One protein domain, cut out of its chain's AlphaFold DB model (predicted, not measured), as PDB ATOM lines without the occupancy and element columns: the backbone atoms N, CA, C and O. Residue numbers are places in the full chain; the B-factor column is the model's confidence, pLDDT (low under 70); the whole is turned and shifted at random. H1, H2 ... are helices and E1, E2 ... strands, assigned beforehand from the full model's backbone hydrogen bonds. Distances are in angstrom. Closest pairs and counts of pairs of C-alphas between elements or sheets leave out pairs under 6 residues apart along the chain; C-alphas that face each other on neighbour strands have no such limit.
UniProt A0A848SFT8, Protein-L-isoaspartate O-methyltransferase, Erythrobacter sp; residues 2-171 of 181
ATOM      1  N   ILE A   2      -0.999  32.275 -12.509       92.94
ATOM      2  CA  ILE A   2      -0.777  31.627 -13.820       92.94
ATOM      3  C   ILE A   2       0.222  30.458 -13.757       92.94
ATOM      4  O   ILE A   2      -0.174  29.304 -13.915       92.94
ATOM      5  N   ASP A   3       1.493  30.730 -13.458       92.44
ATOM      6  CA  ASP A   3       2.529  29.686 -13.510       92.44
ATOM      7  C   ASP A   3       2.473  28.715 -12.328       92.44
ATOM      8  O   ASP A   3       2.912  27.575 -12.438       92.44
ATOM      9  N   SER A   4       1.927  29.160 -11.194       89.69
ATOM     10  CA  SER A   4       1.926  28.393  -9.946       89.69
ATOM     11  C   SER A   4       0.676  27.544  -9.716       89.69
ATOM     12  O   SER A   4       0.759  26.562  -8.981       89.69
ATOM     13  N   GLN A   5      -0.469  27.916 -10.297       93.75
ATOM     14  CA  GLN A   5      -1.762  27.254 -10.071       93.75
ATOM     15  C   GLN A   5      -2.375  26.769 -11.391       93.75
ATOM     16  O   GLN A   5      -2.699  25.598 -11.514       93.75
ATOM     17  N   LEU A   6      -2.511  27.633 -12.404       95.38
ATOM     18  CA  LEU A   6      -3.189  27.241 -13.648       95.38
ATOM     19  C   LEU A   6      -2.388  26.196 -14.431       95.38
ATOM     20  O   LEU A   6      -2.881  25.093 -14.669       95.38
ATOM     21  N   ARG A   7      -1.137  26.514 -14.782       94.94
ATOM     22  CA  ARG A   7      -0.292  25.610 -15.581       94.94
ATOM     23  C   ARG A   7      -0.013  24.290 -14.869       94.94
ATOM     24  O   ARG A   7      -0.030  23.236 -15.501       94.94
ATOM     25  N   THR A   8       0.218  24.341 -13.557       94.31
ATOM     26  CA  THR A   8       0.486  23.159 -12.720       94.31
ATOM     27  C   THR A   8      -0.721  22.230 -12.625       94.31
ATOM     28  O   THR A   8      -0.545  21.022 -12.494       94.31
ATOM     29  N   SER A   9      -1.933  22.768 -12.758       93.88
ATOM     30  CA  SER A   9      -3.183  22.006 -12.808       93.88
ATOM     31  C   SER A   9      -3.662  21.689 -14.230       93.88
ATOM     32  O   SER A   9      -4.781  21.217 -14.405       93.88
ATOM     33  N   GLY A  10      -2.824  21.910 -15.248       94.31
ATOM     34  CA  GLY A  10      -3.097  21.504 -16.627       94.31
ATOM     35  C   GLY A  10      -3.813  22.542 -17.494       94.31
ATOM     36  O   GLY A  10      -3.985  22.282 -18.682       94.31
ATOM     37  N   VAL A  11      -4.148  23.723 -16.966       97.12
ATOM     38  CA  VAL A  11      -4.724  24.825 -17.754       97.12
ATOM     39  C   VAL A  11      -3.601  25.531 -18.514       97.12
ATOM     40  O   VAL A  11      -2.770  26.219 -17.918       97.12
ATOM     41  N   ASN A  12      -3.543  25.325 -19.829       97.00
ATOM     42  CA  ASN A  12      -2.421  25.751 -20.678       97.00
ATOM     43  C   ASN A  12      -2.846  26.513 -21.939       97.00
ATOM     44  O   ASN A  12      -1.994  26.953 -22.712       97.00
ATOM     45  N   GLU A  13      -4.146  26.682 -22.140       98.06
ATOM     46  CA  GLU A  13      -4.747  27.358 -23.276       98.06
ATOM     47  C   GLU A  13      -4.277  28.820 -23.322       98.06
ATOM     48  O   GLU A  13      -4.546  29.574 -22.380       98.06
ATOM     49  N   PRO A  14      -3.614  29.268 -24.408       97.69
ATOM     50  CA  PRO A  14      -3.047  30.614 -24.469       97.69
ATOM     51  C   PRO A  14      -4.067  31.715 -24.175       97.69
ATOM     52  O   PRO A  14      -3.777  32.615 -23.392       97.69
ATOM     53  N   PHE A  15      -5.283  31.593 -24.719       97.62
ATOM     54  CA  PHE A  15      -6.344  32.577 -24.501       97.62
ATOM     55  C   PHE A  15      -6.778  32.647 -23.028       97.62
ATOM     56  O   PHE A  15      -7.056  33.731 -22.527       97.62
ATOM     57  N   VAL A  16      -6.807  31.521 -22.306       98.31
ATOM     58  CA  VAL A  16      -7.176  31.499 -20.882       98.31
ATOM     59  C   VAL A  16      -6.124  32.232 -20.063       98.31
ATOM     60  O   VAL A  16      -6.455  33.096 -19.249       98.31
ATOM     61  N   LEU A  17      -4.853  31.909 -20.306       98.12
ATOM     62  CA  LEU A  17      -3.735  32.503 -19.580       98.12
ATOM     63  C   LEU A  17      -3.607  34.001 -19.865       98.12
ATOM     64  O   LEU A  17      -3.341  34.770 -18.946       98.12
ATOM     65  N   GLU A  18      -3.837  34.417 -21.110       97.38
ATOM     66  CA  GLU A  18      -3.869  35.823 -21.503       97.38
ATOM     67  C   GLU A  18      -5.002  36.567 -20.790       97.38
ATOM     68  O   GLU A  18      -4.748  37.537 -20.078       97.38
ATOM     69  N   ARG A  19      -6.248  36.081 -20.894       97.12
ATOM     70  CA  ARG A  19      -7.404  36.741 -20.268       97.12
ATOM     71  C   ARG A  19      -7.242  36.884 -18.760       97.12
ATOM     72  O   ARG A  19      -7.445  37.975 -18.233       97.12
ATOM     73  N   MET A  20      -6.844  35.812 -18.080       97.69
ATOM     74  CA  MET A  20      -6.638  35.825 -16.630       97.69
ATOM     75  C   MET A  20      -5.355  36.545 -16.194       97.69
ATOM     76  O   MET A  20      -5.223  36.875 -15.021       97.69
ATOM     77  N   GLY A  21      -4.402  36.765 -17.103       97.00
ATOM     78  CA  GLY A  21      -3.199  37.558 -16.848       97.00
ATOM     79  C   GLY A  21      -3.404  39.059 -17.068       97.00
ATOM     80  O   GLY A  21      -2.728  39.860 -16.432       97.00
ATOM     81  N   THR A  22      -4.322  39.446 -17.959       96.94
ATOM     82  CA  THR A  22      -4.636  40.853 -18.254       96.94
ATOM     83  C   THR A  22      -5.702  41.429 -17.330       96.94
ATOM     84  O   THR A  22      -5.627  42.605 -16.981       96.94
ATOM     85  N   LEU A  23      -6.717  40.644 -16.961       97.75
ATOM     86  CA  LEU A  23      -7.803  41.133 -16.120       97.75
ATOM     87  C   LEU A  23      -7.425  41.044 -14.635       97.75
ATOM     88  O   LEU A  23      -7.358  39.950 -14.074       97.75
ATOM     89  N   SER A  24      -7.220  42.202 -14.007       97.62
ATOM     90  CA  SER A  24      -6.891  42.327 -12.585       97.62
ATOM     91  C   SER A  24      -8.012  41.782 -11.708       97.62
ATOM     92  O   SER A  24      -9.095  42.355 -11.590       97.62
ATOM     93  N   ARG A  25      -7.763  40.636 -11.083       97.12
ATOM     94  CA  ARG A  25      -8.763  39.917 -10.288       97.12
ATOM     95  C   ARG A  25      -9.135  40.641  -8.990       97.12
ATOM     96  O   ARG A  25     -10.237  40.458  -8.477       97.12
ATOM     97  N   GLU A  26      -8.233  41.454  -8.455       97.50
ATOM     98  CA  GLU A  26      -8.428  42.280  -7.263       97.50
ATOM     99  C   GLU A  26      -9.472  43.391  -7.452       97.50
ATOM    100  O   GLU A  26     -10.006  43.889  -6.463       97.50
ATOM    101  N   ASP A  27      -9.822  43.736  -8.692       97.19
ATOM    102  CA  ASP A  27     -10.869  44.724  -8.978       97.19
ATOM    103  C   ASP A  27     -12.286  44.165  -8.748       97.19
ATOM    104  O   ASP A  27     -13.253  44.919  -8.675       97.19
ATOM    105  N   PHE A  28     -12.409  42.843  -8.578       96.69
ATOM    106  CA  PHE A  28     -13.679  42.116  -8.445       96.69
ATOM    107  C   PHE A  28     -13.914  41.570  -7.030       96.69
ATOM    108  O   PHE A  28     -14.724  40.664  -6.818       96.69
ATOM    109  N   VAL A  29     -13.184  42.090  -6.040       96.38
ATOM    110  CA  VAL A  29     -13.320  41.710  -4.628       96.38
ATOM    111  C   VAL A  29     -13.402  42.944  -3.727       96.38
ATOM    112  O   VAL A  29     -12.941  44.022  -4.104       96.38
ATOM    113  N   PRO A  30     -13.956  42.813  -2.507       94.75
ATOM    114  CA  PRO A  30     -13.905  43.878  -1.512       94.75
ATOM    115  C   PRO A  30     -12.467  44.302  -1.176       94.75
ATOM    116  O   PRO A  30     -11.539  43.496  -1.242       94.75
ATOM    117  N   GLU A  31     -12.287  45.550  -0.733       94.88
ATOM    118  CA  GLU A  31     -10.963  46.148  -0.480       94.88
ATOM    119  C   GLU A  31     -10.082  45.304   0.459       94.88
ATOM    120  O   GLU A  31      -8.897  45.101   0.208       94.88
ATOM    121  N   ASN A  32     -10.673  44.725   1.507       94.94
ATOM    122  CA  ASN A  32      -9.966  43.881   2.474       94.94
ATOM    123  C   ASN A  32      -9.534  42.509   1.919       94.94
ATOM    124  O   ASN A  32      -8.753  41.814   2.569       94.94
ATOM    125  N   ALA A  33     -10.036  42.106   0.750       95.81
ATOM    126  CA  ALA A  33      -9.728  40.836   0.099       95.81
ATOM    127  C   ALA A  33      -8.765  40.981  -1.093       95.81
ATOM    128  O   ALA A  33      -8.300  39.969  -1.619       95.81
ATOM    129  N   LYS A  34      -8.400  42.206  -1.502       96.81
ATOM    130  CA  LYS A  34      -7.482  42.440  -2.633       96.81
ATOM    131  C   LYS A  34      -6.138  41.730  -2.471       96.81
ATOM    132  O   LYS A  34      -5.668  41.074  -3.396       96.81
ATOM    133  N   GLY A  35      -5.564  41.766  -1.265       96.50
ATOM    134  CA  GLY A  35      -4.287  41.103  -0.961       96.50
ATOM    135  C   GLY A  35      -4.314  39.573  -1.075       96.50
ATOM    136  O   GLY A  35      -3.262  38.948  -1.174       96.50
ATOM    137  N   THR A  36      -5.500  38.956  -1.085       95.50
ATOM    138  CA  THR A  36      -5.683  37.503  -1.215       95.50
ATOM    139  C   THR A  36      -6.408  37.101  -2.501       95.50
ATOM    140  O   THR A  36      -6.634  35.910  -2.713       95.50
ATOM    141  N   ALA A  37      -6.699  38.054  -3.399       96.69
ATOM    142  CA  ALA A  37      -7.458  37.844  -4.637       96.69
ATOM    143  C   ALA A  37      -6.910  36.701  -5.511       96.69
ATOM    144  O   ALA A  37      -7.671  35.979  -6.152       96.69
ATOM    145  N   TYR A  38      -5.591  36.504  -5.493       96.75
ATOM    146  CA  TYR A  38      -4.861  35.535  -6.316       96.75
ATOM    147  C   TYR A  38      -4.578  34.190  -5.629       96.75
ATOM    148  O   TYR A  38      -3.877  33.339  -6.189       96.75
ATOM    149  N   MET A  39      -5.078  33.988  -4.407       96.00
ATOM    150  CA  MET A  39      -5.033  32.681  -3.755       96.00
ATOM    151  C   MET A  39      -6.010  31.724  -4.440       96.00
ATOM    152  O   MET A  39      -7.100  32.134  -4.833       96.00
ATOM    153  N   ASP A  40      -5.649  30.440  -4.530       95.56
ATOM    154  CA  ASP A  40      -6.519  29.425  -5.133       95.56
ATOM    155  C   ASP A  40      -7.662  28.999  -4.198       95.56
ATOM    156  O   ASP A  40      -7.736  27.869  -3.718       95.56
ATOM    157  N   ARG A  41      -8.508  29.963  -3.826       95.00
ATOM    158  CA  ARG A  41      -9.658  29.790  -2.938       95.00
ATOM    159  C   ARG A  41     -10.781  30.722  -3.361       95.00
ATOM    160  O   ARG A  41     -10.546  31.797  -3.909       95.00
ATOM    161  N   ALA A  42     -12.006  30.310  -3.061       95.62
ATOM    162  CA  ALA A  42     -13.152  31.189  -3.200       95.62
ATOM    163  C   ALA A  42     -13.083  32.342  -2.191       95.62
ATOM    164  O   ALA A  42     -12.685  32.151  -1.038       95.62
ATOM    165  N   ILE A  43     -13.519  33.521  -2.621       95.88
ATOM    166  CA  ILE A  43     -13.587  34.725  -1.794       95.88
ATOM    167  C   ILE A  43     -15.052  35.083  -1.613       95.88
ATOM    168  O   ILE A  43     -15.797  35.191  -2.583       95.88
ATOM    169  N   ARG A  44     -15.479  35.250  -0.361       93.69
ATOM    170  CA  ARG A  44     -16.832  35.716  -0.059       93.69
ATOM    171  C   ARG A  44     -16.954  37.192  -0.432       93.69
ATOM    172  O   ARG A  44     -16.130  38.004  -0.017       93.69
ATOM    173  N   LEU A  45     -17.993  37.515  -1.188       91.75
ATOM    174  CA  LEU A  45     -18.345  38.874  -1.570       91.75
ATOM    175  C   LEU A  45     -19.372  39.456  -0.589       91.75
ATOM    176  O   LEU A  45     -19.884  38.765   0.302       91.75
ATOM    177  N   GLY A  46     -19.678  40.743  -0.758       79.81
ATOM    178  CA  GLY A  46     -20.860  41.346  -0.141       79.81
ATOM    179  C   GLY A  46     -22.145  40.626  -0.572       79.81
ATOM    180  O   GLY A  46     -22.165  39.921  -1.577       79.81
ATOM    181  N   GLU A  47     -23.211  40.763   0.219       76.00
ATOM    182  CA  GLU A  47     -24.552  40.218  -0.088       76.00
ATOM    183  C   GLU A  47     -24.646  38.683  -0.217       76.00
ATOM    184  O   GLU A  47     -25.645  38.143  -0.686       76.00
ATOM    185  N   GLY A  48     -23.637  37.950   0.268       77.50
ATOM    186  CA  GLY A  48     -23.651  36.483   0.316       77.50
ATOM    187  C   GLY A  48     -23.168  35.792  -0.963       77.50
ATOM    188  O   GLY A  48     -23.161  34.562  -1.000       77.50
ATOM    189  N   GLY A  49     -22.728  36.561  -1.962       88.94
ATOM    190  CA  GLY A  49     -22.079  36.055  -3.170       88.94
ATOM    191  C   GLY A  49     -20.657  35.540  -2.927       88.94
ATOM    192  O   GLY A  49     -20.077  35.702  -1.847       88.94
ATOM    193  N   PHE A  50     -20.072  34.930  -3.954       94.56
ATOM    194  CA  PHE A  50     -18.689  34.457  -3.936       94.56
ATOM    195  C   PHE A  50     -18.021  34.724  -5.282       94.56
ATOM    196  O   PHE A  50     -18.652  34.576  -6.321       94.56
ATOM    197  N   LEU A  51     -16.729  35.037  -5.249       96.62
ATOM    198  CA  LEU A  51     -15.837  34.932  -6.396       96.62
ATOM    199  C   LEU A  51     -15.152  33.552  -6.329       96.62
ATOM    200  O   LEU A  51     -14.370  33.323  -5.396       96.62
ATOM    201  N   PRO A  52     -15.420  32.618  -7.263       97.00
ATOM    202  CA  PRO A  52     -14.811  31.284  -7.258       97.00
ATOM    203  C   PRO A  52     -13.292  31.306  -7.395       97.00
ATOM    204  O   PRO A  52     -12.726  32.301  -7.841       97.00
ATOM    205  N   ALA A  53     -12.617  30.212  -7.040       97.12
ATOM    206  CA  ALA A  53     -11.159  30.138  -7.097       97.12
ATOM    207  C   ALA A  53     -10.614  30.401  -8.524       97.12
ATOM    208  O   ALA A  53     -11.268  30.049  -9.510       97.12
ATOM    209  N   PRO A  54      -9.426  31.012  -8.670       97.31
ATOM    210  CA  PRO A  54      -8.739  31.146  -9.950       97.31
ATOM    211  C   PRO A  54      -8.695  29.871 -10.791       97.31
ATOM    212  O   PRO A  54      -9.006  29.926 -11.979       97.31
ATOM    213  N   LEU A  55      -8.355  28.724 -10.191       97.75
ATOM    214  CA  LEU A  55      -8.253  27.473 -10.935       97.75
ATOM    215  C   LEU A  55      -9.591  27.064 -11.564       97.75
ATOM    216  O   LEU A  55      -9.615  26.614 -12.707       97.75
ATOM    217  N   PHE A  56     -10.706  27.284 -10.861       97.94
ATOM    218  CA  PHE A  56     -12.037  27.015 -11.404       97.94
ATOM    219  C   PHE A  56     -12.335  27.876 -12.634       97.94
ATOM    220  O   PHE A  56     -12.779  27.338 -13.643       97.94
ATOM    221  N   HIS A  57     -12.035  29.179 -12.594       98.06
ATOM    222  CA  HIS A  57     -12.214  30.048 -13.763       98.06
ATOM    223  C   HIS A  57     -11.345  29.604 -14.944       98.06
ATOM    224  O   HIS A  57     -11.829  29.546 -16.070       98.06
ATOM    225  N   GLY A  58     -10.085  29.240 -14.688       98.25
ATOM    226  CA  GLY A  58      -9.180  28.751 -15.727       98.25
ATOM    227  C   GLY A  58      -9.691  27.468 -16.384       98.25
ATOM    228  O   GLY A  58      -9.822  27.404 -17.604       98.25
ATOM    229  N   ALA A  59     -10.045  26.471 -15.572       98.50
ATOM    230  CA  ALA A  59     -10.551  25.191 -16.057       98.50
ATOM    231  C   ALA A  59     -11.918  25.332 -16.751       98.50
ATOM    232  O   ALA A  59     -12.154  24.707 -17.782       98.50
ATOM    233  N   MET A  60     -12.799  26.194 -16.232       98.44
ATOM    234  CA  MET A  60     -14.075  26.515 -16.870       98.44
ATOM    235  C   MET A  60     -13.875  27.153 -18.242       98.44
ATOM    236  O   MET A  60     -14.552  26.746 -19.179       98.44
ATOM    237  N   LEU A  61     -12.986  28.141 -18.381       98.38
ATOM    238  CA  LEU A  61     -12.749  28.788 -19.672       98.38
ATOM    239  C   LEU A  61     -12.139  27.817 -20.688       98.38
ATOM    240  O   LEU A  61     -12.561  27.819 -21.844       98.38
ATOM    241  N   ALA A  62     -11.189  26.984 -20.253       98.38
ATOM    242  CA  ALA A  62     -10.581  25.954 -21.089       98.38
ATOM    243  C   ALA A  62     -11.641  24.976 -21.626       98.38
ATOM    244  O   ALA A  62     -11.749  24.786 -22.835       98.38
ATOM    245  N   GLU A  63     -12.488  24.443 -20.740       98.44
ATOM    246  CA  GLU A  63     -13.581  23.534 -21.102       98.44
ATOM    247  C   GLU A  63     -14.655  24.223 -21.960       98.44
ATOM    248  O   GLU A  63     -15.130  23.678 -22.958       98.44
ATOM    249  N   ALA A  64     -15.038  25.450 -21.602       98.25
ATOM    250  CA  ALA A  64     -16.061  26.203 -22.313       98.25
ATOM    251  C   ALA A  64     -15.642  26.541 -23.740       98.25
ATOM    252  O   ALA A  64     -16.518  26.652 -24.600       98.25
ATOM    253  N   SER A  65     -14.337  26.709 -23.994       98.12
ATOM    254  CA  SER A  65     -13.756  27.101 -25.281       98.12
ATOM    255  C   SER A  65     -14.653  28.116 -26.022       98.12
ATOM    256  O   SER A  65     -15.269  27.748 -27.040       98.12
ATOM    257  N   PRO A  66     -14.812  29.347 -25.488       98.25
ATOM    258  CA  PRO A  66     -15.675  30.366 -26.080       98.25
ATOM    259  C   PRO A  66     -15.227  30.717 -27.501       98.25
ATOM    260  O   PRO A  66     -14.031  30.734 -27.797       98.25
ATOM    261  N   LYS A  67     -16.187  30.976 -28.385       98.25
ATOM    262  CA  LYS A  67     -15.952  31.321 -29.789       98.25
ATOM    263  C   LYS A  67     -16.462  32.723 -30.096       98.25
ATOM    264  O   LYS A  67     -17.428  33.179 -29.495       98.25
ATOM    265  N   ALA A  68     -15.868  33.363 -31.099       98.25
ATOM    266  CA  ALA A  68     -16.222  34.725 -31.501       98.25
ATOM    267  C   ALA A  68     -17.697  34.894 -31.915       98.25
ATOM    268  O   ALA A  68     -18.222  35.996 -31.838       98.25
ATOM    269  N   ASP A  69     -18.369  33.823 -32.341       98.12
ATOM    270  CA  ASP A  69     -19.788  33.796 -32.703       98.12
ATOM    271  C   ASP A  69     -20.713  33.377 -31.547       98.12
ATOM    272  O   ASP A  69     -21.934  33.352 -31.720       98.12
ATOM    273  N   ASP A  70     -20.168  33.069 -30.362       98.62
ATOM    274  CA  ASP A  70     -20.976  32.642 -29.226       98.62
ATOM    275  C   ASP A  70     -21.845  33.787 -28.675       98.62
ATOM    276  O   ASP A  70     -21.395  34.914 -28.447       98.62
ATOM    277  N   THR A  71     -23.106  33.467 -28.384       98.56
ATOM    278  CA  THR A  71     -23.982  34.274 -27.531       98.56
ATOM    279  C   THR A  71     -23.977  33.658 -26.138       98.56
ATOM    280  O   THR A  71     -24.491  32.556 -25.927       98.56
ATOM    281  N   VAL A  72     -23.372  34.352 -25.175       98.75
ATOM    282  CA  VAL A  72     -23.089  33.791 -23.851       98.75
ATOM    283  C   VAL A  72     -24.060  34.313 -22.802       98.75
ATOM    284  O   VAL A  72     -24.248  35.520 -22.656       98.75
ATOM    285  N   LEU A  73     -24.639  33.400 -22.026       98.69
ATOM    286  CA  LEU A  73     -25.319  33.728 -20.774       98.69
ATOM    287  C   LEU A  73     -24.429  33.334 -19.599       98.69
ATOM    288  O   LEU A  73     -24.100  32.160 -19.455       98.69
ATOM    289  N   VAL A  74     -24.102  34.289 -18.737       98.69
ATOM    290  CA  VAL A  74     -23.398  34.039 -17.480       98.69
ATOM    291  C   VAL A  74     -24.378  34.161 -16.319       98.69
ATOM    292  O   VAL A  74     -25.065  35.173 -16.172       98.69
ATOM    293  N   ILE A  75     -24.453  33.121 -15.499       97.88
ATOM    294  CA  ILE A  75     -25.148  33.153 -14.215       97.88
ATOM    295  C   ILE A  75     -24.113  33.554 -13.178       97.88
ATOM    296  O   ILE A  75     -23.331  32.719 -12.727       97.88
ATOM    297  N   ASP A  76     -24.072  34.844 -12.878       95.38
ATOM    298  CA  ASP A  76     -23.026  35.447 -12.063       95.38
ATOM    299  C   ASP A  76     -23.418  35.444 -10.584       95.38
ATOM    300  O   ASP A  76     -24.510  35.881 -10.215       95.38
ATOM    301  N   GLY A  77     -22.505  34.981  -9.727       85.94
ATOM    302  CA  GLY A  77     -22.645  35.001  -8.269       85.94
ATOM    303  C   GLY A  77     -22.506  36.395  -7.646       85.94
ATOM    304  O   GLY A  77     -22.474  36.503  -6.419       85.94
ATOM    305  N   GLY A  78     -22.415  37.437  -8.477       88.75
ATOM    306  CA  GLY A  78     -22.289  38.842  -8.097       88.75
ATOM    307  C   GLY A  78     -20.864  39.383  -8.199       88.75
ATOM    308  O   GLY A  78     -20.615  40.492  -7.735       88.75
ATOM    309  N   SER A  79     -19.924  38.615  -8.761       93.38
ATOM    310  CA  SER A  79     -18.536  39.057  -8.876       93.38
ATOM    311  C   SER A  79     -18.311  39.949 -10.089       93.38
ATOM    312  O   SER A  79     -17.483  40.848 -10.029       93.38
ATOM    313  N   GLY A  80     -19.007  39.693 -11.199       96.19
ATOM    314  CA  GLY A  80     -18.733  40.311 -12.497       96.19
ATOM    315  C   GLY A  80     -17.431  39.849 -13.167       96.19
ATOM    316  O   GLY A  80     -17.177  40.224 -14.313       96.19
ATOM    317  N   TYR A  81     -16.631  38.995 -12.519       97.81
ATOM    318  CA  TYR A  81     -15.319  38.582 -13.024       97.81
ATOM    319  C   TYR A  81     -15.424  37.647 -14.232       97.81
ATOM    320  O   TYR A  81     -14.809  37.899 -15.268       97.81
ATOM    321  N   LEU A  82     -16.231  36.584 -14.139       98.25
ATOM    322  CA  LEU A  82     -16.420  35.649 -15.250       98.25
ATOM    323  C   LEU A  82     -17.029  36.316 -16.505       98.25
ATOM    324  O   LEU A  82     -16.508  36.072 -17.597       98.25
ATOM    325  N   PRO A  83     -18.058  37.187 -16.406       98.31
ATOM    326  CA  PRO A  83     -18.511  37.986 -17.544       98.31
ATOM    327  C   PRO A  83     -17.383  38.789 -18.208       98.31
ATOM    328  O   PRO A  83     -17.201  38.676 -19.418       98.31
ATOM    329  N   ALA A  84     -16.581  39.521 -17.427       98.44
ATOM    330  CA  ALA A  84     -15.480  40.341 -17.943       98.44
ATOM    331  C   ALA A  84     -14.341  39.512 -18.575       98.44
ATOM    332  O   ALA A  84     -13.665  39.954 -19.511       98.44
ATOM    333  N   LEU A  85     -14.120  38.280 -18.103       98.31
ATOM    334  CA  LEU A  85     -13.172  37.357 -18.728       98.31
ATOM    335  C   LEU A  85     -13.603  36.969 -20.148       98.31
ATOM    336  O   LEU A  85     -12.757  36.933 -21.045       98.31
ATOM    337  N   VAL A  86     -14.897  36.694 -20.338       98.19
ATOM    338  CA  VAL A  86     -15.456  36.129 -21.576       98.19
ATOM    339  C   VAL A  86     -15.861  37.197 -22.587       98.19
ATOM    340  O   VAL A  86     -15.789  36.937 -23.783       98.19
ATOM    341  N   GLU A  87     -16.241  38.394 -22.139       98.19
ATOM    342  CA  GLU A  87     -16.756  39.483 -22.983       98.19
ATOM    343  C   GLU A  87     -15.963  39.757 -24.272       98.19
ATOM    344  O   GLU A  87     -16.586  39.779 -25.332       98.19
ATOM    345  N   PRO A  88     -14.621  39.877 -24.269       97.75
ATOM    346  CA  PRO A  88     -13.882  40.151 -25.502       97.75
ATOM    347  C   PRO A  88     -13.663  38.920 -26.397       97.75
ATOM    348  O   PRO A  88     -13.072  39.051 -27.465       97.75
ATOM    349  N   LEU A  89     -14.077  37.724 -25.969       98.06
ATOM    350  CA  LEU A  89     -13.869  36.474 -26.710       98.06
ATOM    351  C   LEU A  89     -15.058  36.089 -27.601       98.06
ATOM    352  O   LEU A  89     -14.933  35.161 -28.401       98.06
ATOM    353  N   VAL A  90     -16.213  36.737 -27.432       98.62
ATOM    354  CA  VAL A  90     -17.506  36.258 -27.948       98.62
ATOM    355  C   VAL A  90     -18.339  37.383 -28.560       98.62
ATOM    356  O   VAL A  90     -18.047  38.560 -28.367       98.62
ATOM    357  N   ALA A  91     -19.407  37.034 -29.281       98.44
ATOM    358  CA  ALA A  91     -20.253  38.019 -29.955       98.44
ATOM    359  C   ALA A  91     -21.072  38.864 -28.970       98.44
ATOM    360  O   ALA A  91     -21.328  40.042 -29.216       98.44
ATOM    361  N   SER A  92     -21.547  38.255 -27.879       98.44
ATOM    362  CA  SER A  92     -22.277  38.968 -26.828       98.44
ATOM    363  C   SER A  92     -22.259  38.205 -25.509       98.44
ATOM    364  O   SER A  92     -22.303  36.973 -25.497       98.44
ATOM    365  N   VAL A  93     -22.259  38.944 -24.398       98.62
ATOM    366  CA  VAL A  93     -22.403  38.399 -23.047       98.62
ATOM    367  C   VAL A  93     -23.609  39.038 -22.375       98.62
ATOM    368  O   VAL A  93     -23.780  40.255 -22.387       98.62
ATOM    369  N   LYS A  94     -24.445  38.209 -21.753       98.38
ATOM    370  CA  LYS A  94     -25.459  38.651 -20.799       98.38
ATOM    371  C   LYS A  94     -25.168  38.025 -19.445       98.38
ATOM    372  O   LYS A  94     -25.181  36.806 -19.335       98.38
ATOM    373  N   ALA A  95     -24.973  38.845 -18.420       98.00
ATOM    374  CA  ALA A  95     -24.898  38.383 -17.039       98.00
ATOM    375  C   ALA A  95     -26.260  38.558 -16.349       98.00
ATOM    376  O   ALA A  95     -26.915  39.589 -16.521       98.00
ATOM    377  N   ILE A  96     -26.705  37.551 -15.599       97.06
ATOM    378  CA  ILE A  96     -27.898  37.624 -14.742       97.06
ATOM    379  C   ILE A  96     -27.626  36.956 -13.393       97.06
ATOM    380  O   ILE A  96     -26.756  36.091 -13.288       97.06
ATOM    381  N   SER A  97     -28.414  37.314 -12.380       95.25
ATOM    382  CA  SER A  97     -28.333  36.680 -11.063       95.25
ATOM    383  C   SER A  97     -28.881  35.238 -11.079       95.25
ATOM    384  O   SER A  97     -29.722  34.900 -11.927       95.25
ATOM    385  N   PRO A  98     -28.510  34.384 -10.103       94.31
ATOM    386  CA  PRO A  98     -29.108  33.057  -9.938       94.31
ATOM    387  C   PRO A  98     -30.634  33.106  -9.766       94.31
ATOM    388  O   PRO A  98     -31.353  32.264 -10.302       94.31
ATOM    389  N   ALA A  99     -31.148  34.125  -9.070       92.75
ATOM    390  CA  ALA A  99     -32.582  34.302  -8.854       92.75
ATOM    391  C   ALA A  99     -33.334  34.620 -10.160       92.75
ATOM    392  O   ALA A  99     -34.428  34.099 -10.394       92.75
ATOM    393  N   ASP A 100     -32.746  35.441 -11.032       94.69
ATOM    394  CA  ASP A 100     -33.331  35.768 -12.335       94.69
ATOM    395  C   ASP A 100     -33.265  34.582 -13.296       94.69
ATOM    396  O   ASP A 100     -34.197  34.354 -14.072       94.69
ATOM    397  N   ALA A 101     -32.213  33.768 -13.201       94.31
ATOM    398  CA  ALA A 101     -32.051  32.555 -13.994       94.31
ATOM    399  C   ALA A 101     -33.173  31.525 -13.759       94.31
ATOM    400  O   ALA A 101     -33.575  30.809 -14.682       94.31
ATOM    401  N   LEU A 102     -33.728  31.469 -12.545       92.69
ATOM    402  CA  LEU A 102     -34.876  30.615 -12.213       92.69
ATOM    403  C   LEU A 102     -36.195  31.136 -12.803       92.69
ATOM    404  O   LEU A 102     -37.087  30.350 -13.116       92.69
ATOM    405  N   LYS A 103     -36.312  32.455 -12.993       93.44
ATOM    406  CA  LYS A 103     -37.510  33.124 -13.535       93.44
ATOM    407  C   LYS A 103     -37.443  33.333 -15.052       93.44
ATOM    408  O   LYS A 103     -38.451  33.664 -15.681       93.44
ATOM    409  N   ALA A 104     -36.268  33.150 -15.650       92.38
ATOM    410  CA  ALA A 104     -36.040  33.352 -17.071       92.38
ATOM    411  C   ALA A 104     -36.891  32.392 -17.921       92.38
ATOM    412  O   ALA A 104     -36.908  31.179 -17.711       92.38
ATOM    413  N   LYS A 105     -37.598  32.939 -18.919       89.81
ATOM    414  CA  LYS A 105     -38.554  32.176 -19.740       89.81
ATOM    415  C   LYS A 105     -37.867  31.260 -20.755       89.81
ATOM    416  O   LYS A 105     -37.905  30.037 -20.633       89.81
ATOM    417  N   LYS A 106     -37.291  31.854 -21.797       90.56
ATOM    418  CA  LYS A 106     -36.593  31.161 -22.882       90.56
ATOM    419  C   LYS A 106     -35.473  32.062 -23.383       90.56
ATOM    420  O   LYS A 106     -35.694  33.259 -23.554       90.56
ATOM    421  N   GLY A 107     -34.311  31.465 -23.599       93.00
ATOM    422  CA  GLY A 107     -33.157  32.100 -24.221       93.00
ATOM    423  C   GLY A 107     -32.781  31.383 -25.511       93.00
ATOM    424  O   GLY A 107     -33.474  30.462 -25.951       93.00
ATOM    425  N   ASN A 108     -31.690  31.833 -26.120       96.25
ATOM    426  CA  ASN A 108     -31.089  31.188 -27.282       96.25
ATOM    427  C   ASN A 108     -29.570  31.409 -27.264       96.25
ATOM    428  O   ASN A 108     -29.016  32.041 -28.161       96.25
ATOM    429  N   TYR A 109     -28.933  30.954 -26.186       98.38
ATOM    430  CA  TYR A 109     -27.502  31.132 -25.947       98.38
ATOM    431  C   TYR A 109     -26.733  29.897 -26.405       98.38
ATOM    432  O   TYR A 109     -27.074  28.777 -26.014       98.38
ATOM    433  N   SER A 110     -25.709  30.080 -27.234       98.44
ATOM    434  CA  SER A 110     -24.848  28.979 -27.686       98.44
ATOM    435  C   SER A 110     -23.940  28.455 -26.568       98.44
ATOM    436  O   SER A 110     -23.551  27.283 -26.592       98.44
ATOM    437  N   LEU A 111     -23.665  29.290 -25.563       98.69
ATOM    438  CA  LEU A 111     -22.896  28.945 -24.374       98.69
ATOM    439  C   LEU A 111     -23.563  29.520 -23.117       98.69
ATOM    440  O   LEU A 111     -23.915  30.696 -23.056       98.69
ATOM    441  N   VAL A 112     -23.729  28.687 -22.095       98.62
ATOM    442  CA  VAL A 112     -24.181  29.101 -20.764       98.62
ATOM    443  C   VAL A 112     -23.090  28.776 -19.754       98.62
ATOM    444  O   VAL A 112     -22.632  27.641 -19.675       98.62
ATOM    445  N   LEU A 113     -22.681  29.761 -18.968       98.75
ATOM    446  CA  LEU A 113     -21.701  29.594 -17.905       98.75
ATOM    447  C   LEU A 113     -22.372  29.874 -16.571       98.75
ATOM    448  O   LEU A 113     -23.091  30.861 -16.434       98.75
ATOM    449  N   VAL A 114     -22.156  29.009 -15.591       98.19
ATOM    450  CA  VAL A 114     -22.670  29.210 -14.236       98.19
ATOM    451  C   VAL A 114     -21.486  29.395 -13.306       98.19
ATOM    452  O   VAL A 114     -20.703  28.465 -13.123       98.19
ATOM    453  N   ASP A 115     -21.359  30.592 -12.731       97.06
ATOM    454  CA  ASP A 115     -20.220  31.002 -11.907       97.06
ATOM    455  C   ASP A 115     -20.319  30.445 -10.477       97.06
ATOM    456  O   ASP A 115     -20.420  31.159  -9.479       97.06
ATOM    457  N   GLY A 116     -20.400  29.121 -10.381       96.44
ATOM    458  CA  GLY A 116     -20.585  28.392  -9.138       96.44
ATOM    459  C   GLY A 116     -21.092  26.973  -9.375       96.44
ATOM    460  O   GLY A 116     -21.184  26.502 -10.508       96.44
ATOM    461  N   ALA A 117     -21.396  26.269  -8.288       96.62
ATOM    462  CA  ALA A 117     -21.831  24.884  -8.321       96.62
ATOM    463  C   ALA A 117     -23.334  24.737  -8.096       96.62
ATOM    464  O   ALA A 117     -23.889  25.331  -7.172       96.62
ATOM    465  N   ILE A 118     -23.966  23.901  -8.914       96.12
ATOM    466  CA  ILE A 118     -25.399  23.596  -8.864       96.12
ATOM    467  C   ILE A 118     -25.610  22.114  -8.565       96.12
ATOM    468  O   ILE A 118     -24.798  21.286  -8.965       96.12
ATOM    469  N   GLU A 119     -26.695  21.746  -7.886       94.69
ATOM    470  CA  GLU A 119     -27.021  20.326  -7.649       94.69
ATOM    471  C   GLU A 119     -27.716  19.661  -8.842       94.69
ATOM    472  O   GLU A 119     -27.730  18.435  -8.983       94.69
ATOM    473  N   HIS A 120     -28.370  20.460  -9.679       92.31
ATOM    474  CA  HIS A 120     -29.011  20.012 -10.906       92.31
ATOM    475  C   HIS A 120     -29.186  21.176 -11.872       92.31
ATOM    476  O   HIS A 120     -29.181  22.340 -11.472       92.31
ATOM    477  N   VAL A 121     -29.399  20.861 -13.150       93.19
ATOM    478  CA  VAL A 121     -29.788  21.865 -14.141       93.19
ATOM    479  C   VAL A 121     -31.308  22.054 -14.086       93.19
ATOM    480  O   VAL A 121     -32.039  21.149 -14.501       93.19
ATOM    481  N   PRO A 122     -31.829  23.198 -13.608       92.31
ATOM    482  CA  PRO A 122     -33.260  23.464 -13.642       92.31
ATOM    483  C   PRO A 122     -33.748  23.628 -15.085       92.31
ATOM    484  O   PRO A 122     -33.025  24.070 -15.985       92.31
ATOM    485  N   ALA A 123     -35.037  23.356 -15.301       91.50
ATOM    486  CA  ALA A 123     -35.660  23.492 -16.616       91.50
ATOM    487  C   ALA A 123     -35.562  24.920 -17.187       91.50
ATOM    488  O   ALA A 123     -35.548  25.085 -18.407       91.50
ATOM    489  N   SER A 124     -35.499  25.952 -16.337       92.94
ATOM    490  CA  SER A 124     -35.316  27.342 -16.769       92.94
ATOM    491  C   SER A 124     -33.955  27.555 -17.436       92.94
ATOM    492  O   SER A 124     -33.920  28.131 -18.524       92.94
ATOM    493  N   LEU A 125     -32.866  27.015 -16.866       93.31
ATOM    494  CA  LEU A 125     -31.521  27.052 -17.452       93.31
ATOM    495  C   LEU A 125     -31.439  26.208 -18.722       93.31
ATOM    496  O   LEU A 125     -30.946  26.686 -19.742       93.31
ATOM    497  N   ALA A 126     -32.017  25.005 -18.722       94.06
ATOM    498  CA  ALA A 126     -32.062  24.175 -19.926       94.06
ATOM    499  C   ALA A 126     -32.789  24.867 -21.097       94.06
ATOM    500  O   ALA A 126     -32.445  24.652 -22.260       94.06
ATOM    501  N   LYS A 127     -33.774  25.733 -20.821       94.81
ATOM    502  CA  LYS A 127     -34.462  26.564 -21.829       94.81
ATOM    503  C   LYS A 127     -33.652  27.776 -22.301       94.81
ATOM    504  O   LYS A 127     -34.052  28.382 -23.293       94.81
ATOM    505  N   GLN A 128     -32.565  28.142 -21.620       96.38
ATOM    506  CA  GLN A 128     -31.664  29.210 -22.067       96.38
ATOM    507  C   GLN A 128     -30.684  28.723 -23.136       96.38
ATOM    508  O   GLN A 128     -30.407  29.460 -24.080       96.38
ATOM    509  N   VAL A 129     -30.198  27.485 -23.008       97.50
ATOM    510  CA  VAL A 129     -29.235  26.894 -23.949       97.50
ATOM    511  C   VAL A 129     -29.911  26.661 -25.309       97.50
ATOM    512  O   VAL A 129     -31.009  26.092 -25.376       97.50
ATOM    513  N   ALA A 130     -29.274  27.102 -26.391       96.94
ATOM    514  CA  ALA A 130     -29.676  26.823 -27.768       96.94
ATOM    515  C   ALA A 130     -29.488  25.333 -28.114       96.94
ATOM    516  O   ALA A 130     -28.777  24.605 -27.421       96.94
ATOM    517  N   GLU A 131     -30.126  24.857 -29.185       96.12
ATOM    518  CA  GLU A 131     -29.910  23.483 -29.666       96.12
ATOM    519  C   GLU A 131     -28.438  23.272 -30.046       96.12
ATOM    520  O   GLU A 131     -27.842  24.111 -30.717       96.12
ATOM    521  N   GLY A 132     -27.830  22.179 -29.577       96.06
ATOM    522  CA  GLY A 132     -26.399  21.930 -29.754       96.06
ATOM    523  C   GLY A 132     -25.478  22.850 -28.941       96.06
ATOM    524  O   GLY A 132     -24.261  22.652 -29.001       96.06
ATOM    525  N   GLY A 133     -26.037  23.803 -28.186       97.56
ATOM    526  CA  GLY A 133     -25.314  24.707 -27.298       97.56
ATOM    527  C   GLY A 133     -24.751  24.003 -26.066       97.56
ATOM    528  O   GLY A 133     -25.119  22.868 -25.742       97.56
ATOM    529  N   ARG A 134     -23.834  24.689 -25.388       97.88
ATOM    530  CA  ARG A 134     -23.022  24.159 -24.288       97.88
ATOM    531  C   ARG A 134     -23.391  24.817 -22.964       97.88
ATOM    532  O   ARG A 134     -23.799  25.976 -22.937       97.88
ATOM    533  N   ILE A 135     -23.212  24.088 -21.873       98.31
ATOM    534  CA  ILE A 135     -23.244  24.622 -20.513       98.31
ATOM    535  C   ILE A 135     -21.994  24.171 -19.763       98.31
ATOM    536  O   ILE A 135     -21.631  23.003 -19.857       98.31
ATOM    537  N   VAL A 136     -21.361  25.069 -19.012       98.56
ATOM    538  CA  VAL A 136     -20.253  24.731 -18.106       98.56
ATOM    539  C   VAL A 136     -20.534  25.325 -16.730       98.56
ATOM    540  O   VAL A 136     -20.985  26.465 -16.612       98.56
ATOM    541  N   THR A 137     -20.336  24.528 -15.686       98.31
ATOM    542  CA  THR A 137     -20.719  24.854 -14.304       98.31
ATOM    543  C   THR A 137     -19.904  24.026 -13.317       98.31
ATOM    544  O   THR A 137     -19.303  23.019 -13.688       98.31
ATOM    545  N   GLY A 138     -19.936  24.381 -12.035       97.81
ATOM    546  CA  GLY A 138     -19.724  23.390 -10.986       97.81
ATOM    547  C   GLY A 138     -20.957  22.490 -10.828       97.81
ATOM    548  O   GLY A 138     -22.092  22.954 -10.958       97.81
ATOM    549  N   LEU A 139     -20.755  21.221 -10.512       97.19
ATOM    550  CA  LEU A 139     -21.789  20.266 -10.128       97.19
ATOM    551  C   LEU A 139     -21.524  19.806  -8.694       97.19
ATOM    552  O   LEU A 139     -20.401  19.418  -8.367       97.19
ATOM    553  N   VAL A 140     -22.552  19.860  -7.848       96.12
ATOM    554  CA  VAL A 140     -22.523  19.296  -6.496       96.12
ATOM    555  C   VAL A 140     -23.142  17.902  -6.532       96.12
ATOM    556  O   VAL A 140     -24.334  17.752  -6.794       96.12
ATOM    557  N   GLU A 141     -22.356  16.882  -6.201       91.19
ATOM    558  CA  GLU A 141     -22.828  15.506  -6.047       91.19
ATOM    559  C   GLU A 141     -22.335  14.935  -4.723       91.19
ATOM    560  O   GLU A 141     -21.135  14.847  -4.473       91.19
ATOM    561  N   ARG A 142     -23.275  14.542  -3.850       88.25
ATOM    562  CA  ARG A 142     -22.976  13.946  -2.531       88.25
ATOM    563  C   ARG A 142     -21.986  14.783  -1.699       88.25
ATOM    564  O   ARG A 142     -21.135  14.239  -1.005       88.25
ATOM    565  N   GLY A 143     -22.095  16.111  -1.786       87.69
ATOM    566  CA  GLY A 143     -21.242  17.060  -1.060       87.69
ATOM    567  C   GLY A 143     -19.887  17.353  -1.713       87.69
ATOM    568  O   GLY A 143     -19.162  18.212  -1.217       87.69
ATOM    569  N   VAL A 144     -19.551  16.701  -2.830       93.56
ATOM    570  CA  VAL A 144     -18.328  16.964  -3.599       93.56
ATOM    571  C   VAL A 144     -18.650  17.895  -4.762       93.56
ATOM    572  O   VAL A 144     -19.666  17.723  -5.436       93.56
ATOM    573  N   THR A 145     -17.786  18.883  -4.998       96.75
ATOM    574  CA  THR A 145     -17.896  19.793  -6.144       96.75
ATOM    575  C   THR A 145     -16.950  19.382  -7.263       96.75
ATOM    576  O   THR A 145     -15.795  19.016  -7.035       96.75
ATOM    577  N   ARG A 146     -17.470  19.401  -8.490       97.56
ATOM    578  CA  ARG A 146     -16.736  19.048  -9.706       97.56
ATOM    579  C   ARG A 146     -16.997  20.077 -10.789       97.56
ATOM    580  O   ARG A 146     -18.130  20.523 -10.924       97.56
ATOM    581  N   LEU A 147     -15.997  20.416 -11.596       98.25
ATOM    582  CA  LEU A 147     -16.261  21.041 -12.890       98.25
ATOM    583  C   LEU A 147     -17.106  20.074 -13.720       98.25
ATOM    584  O   LEU A 147     -16.821  18.877 -13.750       98.25
ATOM    585  N   ALA A 148     -18.136  20.582 -14.379       98.25
ATOM    586  CA  ALA A 148     -19.019  19.798 -15.217       98.25
ATOM    587  C   ALA A 148     -19.386  20.562 -16.487       98.25
ATOM    588  O   ALA A 148     -19.552  21.784 -16.487       98.25
ATOM    589  N   THR A 149     -19.554  19.806 -17.561       98.38
ATOM    590  CA  THR A 149     -19.911  20.306 -18.890       98.38
ATOM    591  C   THR A 149     -21.167  19.597 -19.371       98.38
ATOM    592  O   THR A 149     -21.449  18.467 -18.976       98.38
ATOM    593  N   GLY A 150     -21.951  20.235 -20.224       97.50
ATOM    594  CA  GLY A 150     -23.138  19.634 -20.811       97.50
ATOM    595  C   GLY A 150     -23.407  20.193 -22.193       97.50
ATOM    596  O   GLY A 150     -23.054  21.328 -22.509       97.50
ATOM    597  N   ARG A 151     -24.082  19.400 -23.023       96.81
ATOM    598  CA  ARG A 151     -24.534  19.831 -24.345       96.81
ATOM    599  C   ARG A 151     -26.018  19.567 -24.497       96.81
ATOM    600  O   ARG A 151     -26.511  18.511 -24.098       96.81
ATOM    601  N   LYS A 152     -26.732  20.529 -25.074       96.00
ATOM    602  CA  LYS A 152     -28.161  20.382 -25.318       96.00
ATOM    603  C   LYS A 152     -28.419  19.555 -26.572       96.00
ATOM    604  O   LYS A 152     -27.862  19.847 -27.628       96.00
ATOM    605  N   SER A 153     -29.296  18.565 -26.431       92.75
ATOM    606  CA  SER A 153     -29.813  17.742 -27.523       92.75
ATOM    607  C   SER A 153     -31.327  17.593 -27.365       92.75
ATOM    608  O   SER A 153     -31.822  16.860 -26.500       92.75
ATOM    609  N   GLY A 154     -32.086  18.321 -28.177       87.00
ATOM    610  CA  GLY A 154     -33.536  18.427 -28.087       87.00
ATOM    611  C   GLY A 154     -33.997  18.966 -26.729       87.00
ATOM    612  O   GLY A 154     -33.739  20.110 -26.350       87.00
ATOM    613  N   LYS A 155     -34.731  18.136 -25.977       80.62
ATOM    614  CA  LYS A 155     -35.197  18.480 -24.619       80.62
ATOM    615  C   LYS A 155     -34.204  18.089 -23.522       80.62
ATOM    616  O   LYS A 155     -34.401  18.494 -22.380       80.62
ATOM    617  N   ALA A 156     -33.187  17.296 -23.849       83.75
ATOM    618  CA  ALA A 156     -32.236  16.782 -22.879       83.75
ATOM    619  C   ALA A 156     -31.043  17.732 -22.723       83.75
ATOM    620  O   ALA A 156     -30.486  18.234 -23.702       83.75
ATOM    621  N   LEU A 157     -30.649  17.947 -21.470       91.94
ATOM    622  CA  LEU A 157     -29.410  18.603 -21.079       91.94
ATOM    623  C   LEU A 157     -28.918  17.898 -19.814       91.94
ATOM    624  O   LEU A 157     -29.516  18.048 -18.750       91.94
ATOM    625  N   ALA A 158     -27.877  17.088 -19.960       91.00
ATOM    626  CA  ALA A 158     -27.234  16.386 -18.860       91.00
ATOM    627  C   ALA A 158     -25.835  16.961 -18.644       91.00
ATOM    628  O   ALA A 158     -25.184  17.384 -19.603       91.00
ATOM    629  N   LEU A 159     -25.397  16.976 -17.387       95.88
ATOM    630  CA  LEU A 159     -24.044  17.365 -17.020       95.88
ATOM    631  C   LEU A 159     -23.170  16.121 -16.904       95.88
ATOM    632  O   LEU A 159     -23.561  15.130 -16.289       95.88
ATOM    633  N   LEU A 160     -21.983  16.206 -17.486       96.50
ATOM    634  CA  LEU A 160     -20.895  15.266 -17.323       96.50
ATOM    635  C   LEU A 160     -19.884  15.879 -16.342       96.50
ATOM    636  O   LEU A 160     -19.301  16.918 -16.668       96.50
ATOM    637  N   PRO A 161     -19.669  15.287 -15.155       96.69
ATOM    638  CA  PRO A 161     -18.608  15.719 -14.253       96.69
ATOM    639  C   PRO A 161     -17.232  15.395 -14.848       96.69
ATOM    640  O   PRO A 161     -17.024  14.310 -15.386       96.69
ATOM    641  N   LEU A 162     -16.290  16.327 -14.711       95.81
ATOM    642  CA  LEU A 162     -14.949  16.255 -15.295       95.81
ATOM    643  C   LEU A 162     -13.868  16.096 -14.225       95.81
ATOM    644  O   LEU A 162     -13.204  15.066 -14.163       95.81
ATOM    645  N   ALA A 163     -13.705  17.101 -13.362       94.88
ATOM    646  CA  ALA A 163     -12.618  17.159 -12.388       94.88
ATOM    647  C   ALA A 163     -13.103  17.698 -11.041       94.88
ATOM    648  O   ALA A 163     -13.910  18.625 -10.998       94.88
ATOM    649  N   GLU A 164     -12.603  17.130  -9.945       95.56
ATOM    650  CA  GLU A 164     -12.871  17.624  -8.592       95.56
ATOM    651  C   GLU A 164     -12.129  18.934  -8.337       95.56
ATOM    652  O   GLU A 164     -10.925  19.034  -8.566       95.56
ATOM    653  N   MET A 165     -12.854  19.941  -7.858       94.50
ATOM    654  CA  MET A 165     -12.283  21.227  -7.463       94.50
ATOM    655  C   MET A 165     -13.253  21.987  -6.567       94.50
ATOM    656  O   MET A 165     -14.462  21.799  -6.657       94.50
ATOM    657  N   GLY A 166     -12.725  22.862  -5.711       91.75
ATOM    658  CA  GLY A 166     -13.544  23.668  -4.810       91.75
ATOM    659  C   GLY A 166     -14.323  24.746  -5.561       91.75
ATOM    660  O   GLY A 166     -13.739  25.736  -6.000       91.75
ATOM    661  N   VAL A 167     -15.642  24.583  -5.657       94.88
ATOM    662  CA  VAL A 167     -16.537  25.548  -6.308       94.88
ATOM    663  C   VAL A 167     -17.603  26.035  -5.315       94.88
ATOM    664  O   VAL A 167     -18.235  25.206  -4.659       94.88
ATOM    665  N   PRO A 168     -17.844  27.353  -5.176       94.31
ATOM    666  CA  PRO A 168     -18.919  27.865  -4.324       94.31
ATOM    667  C   PRO A 168     -20.287  27.336  -4.758       94.31
ATOM    668  O   PRO A 168     -20.669  27.485  -5.915       94.31
ATOM    669  N   ARG A 169     -21.041  26.739  -3.832       94.25
ATOM    670  CA  ARG A 169     -22.404  26.264  -4.097       94.25
ATOM    671  C   ARG A 169     -23.366  27.441  -4.234       94.25
ATOM    672  O   ARG A 169     -23.457  28.287  -3.347       94.25
ATOM    673  N   LEU A 170     -24.128  27.450  -5.319       92.81
ATOM    674  CA  LEU A 170     -25.208  28.393  -5.562       92.81
ATOM    675  C   LEU A 170     -26.516  27.789  -5.045       92.81
ATOM    676  O   LEU A 170     -27.222  27.108  -5.785       92.81
ATOM    677  N   GLY A 171     -26.852  28.080  -3.784       86.44
ATOM    678  CA  GLY A 171     -28.021  27.500  -3.105       86.44
ATOM    679  C   GLY A 171     -29.367  27.728  -3.811       86.44
ATOM    680  O   GLY A 171     -30.320  26.987  -3.607       86.44
TER     681      GLY A 171
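What this domain is: This is residues 2 to 171 of the 181 residues of the protein "Protein-L-isoaspartate O-methyltransferase" of Erythrobacter sp (UniProt A0A848SFT8). One twisted sheet of six strands has H5 and H6 over one face and H7 over E1 on the opposite face. H1 and H2, a helical hairpin, pack on H5 beyond the sheet, and H3 and H4 make a small corner that is also off the sheet, with the centre of H4 the farthest of the elements from the mean of the C-alphas, at 21.4 A. The printed part has 170 residues with eight named helices and six named strands, in the order H1 H2 H3 H4 H5 E1 H6 E2 H7 E3 H8 E4 E5 E6; the sheet is mixed, in the order E2 E1 E3 E4 E5 E6, and the class is mixed, helices and strands. The whole is compact, with a radius of gyration of the C-alphas of 14.8 A and spans of 44 by 32 by 28 A.

Where its parts are: H1, residues 2 to 9, begins at C-alpha 2 (-0.777, 31.627, -13.820). H2 is residues 14 to 22, H3 25 to 28, H4 31 to 36, and H5 54 to 64, 15.2 A long. E1 is residues 71 to 75, H6 81 to 89, E2 92 to 96 and H7 98 to 103. E3, residues 109 to 118, bends by 83 degrees at residue 115. After H8, residues 123 to 126, E4, residues 129 to 141, measures 22.2 A and bends by 119 degrees at residue 132. E5, residues 144 to 153, measures 26.5 A and bends by 60 degrees at residue 147. E6, residues 156 to 164, measures 24.1 A and ends at C-alpha 164 (-12.871, 17.624, -8.592).

How they stand to each other: E2, E1, E3 and E4 are parallel neighbours in that order, with N 94 and O 72 at 2.8 A, N 113 and O 73 at 2.8 A, and N 136 and O 112 at 2.9 A. E4, E5 and E6 form a meander, each strand the antiparallel neighbour of the one before, with N 148 and O 137 at 2.8 A and N 160 and O 149 at 2.8 A. E1, H6, E2 and E3, H8, E4 are strand-helix-strand units, two parallel neighbour strands with a helix between, and E2, H7, E3 is a split one with E1 between its strands; the three crossovers are right-handed. H5 and H6 run along the strands on the same face, at heights over the sheet of 8.5 and 8.2 A. H7 is on the opposite face, and H8 only grazes the sheet. H1 touches H5, the closest C-alphas being those of Leu 6 and Leu 55, 5.7 A. H2 touches H5, with the C-alphas of Val 16 and Gly 58 closest at 6.2 A. H3 and H4 touch only at the corner, with the C-alphas of Glu 26 and Lys 34 closest at 4.7 A. Every O i to N i+4 pair is within hydrogen-bond range in H2 and H5, against 2 of 4 in H1, 3 of 5 in H6, 1 of 2 in H7 and 0 of 2 in H4, where 2 of 3 O i to N i+3 pairs are; H3 and H8 are too short for an O i to N i+4 pair.

The domain as a whole: The C-alphas farthest apart, those of Asn 32 and Gly 154, are 46.2 A apart. The printed part has no cut; its one long link is H4 to H5, 17 residues. No printed residue is under 70 in pLDDT.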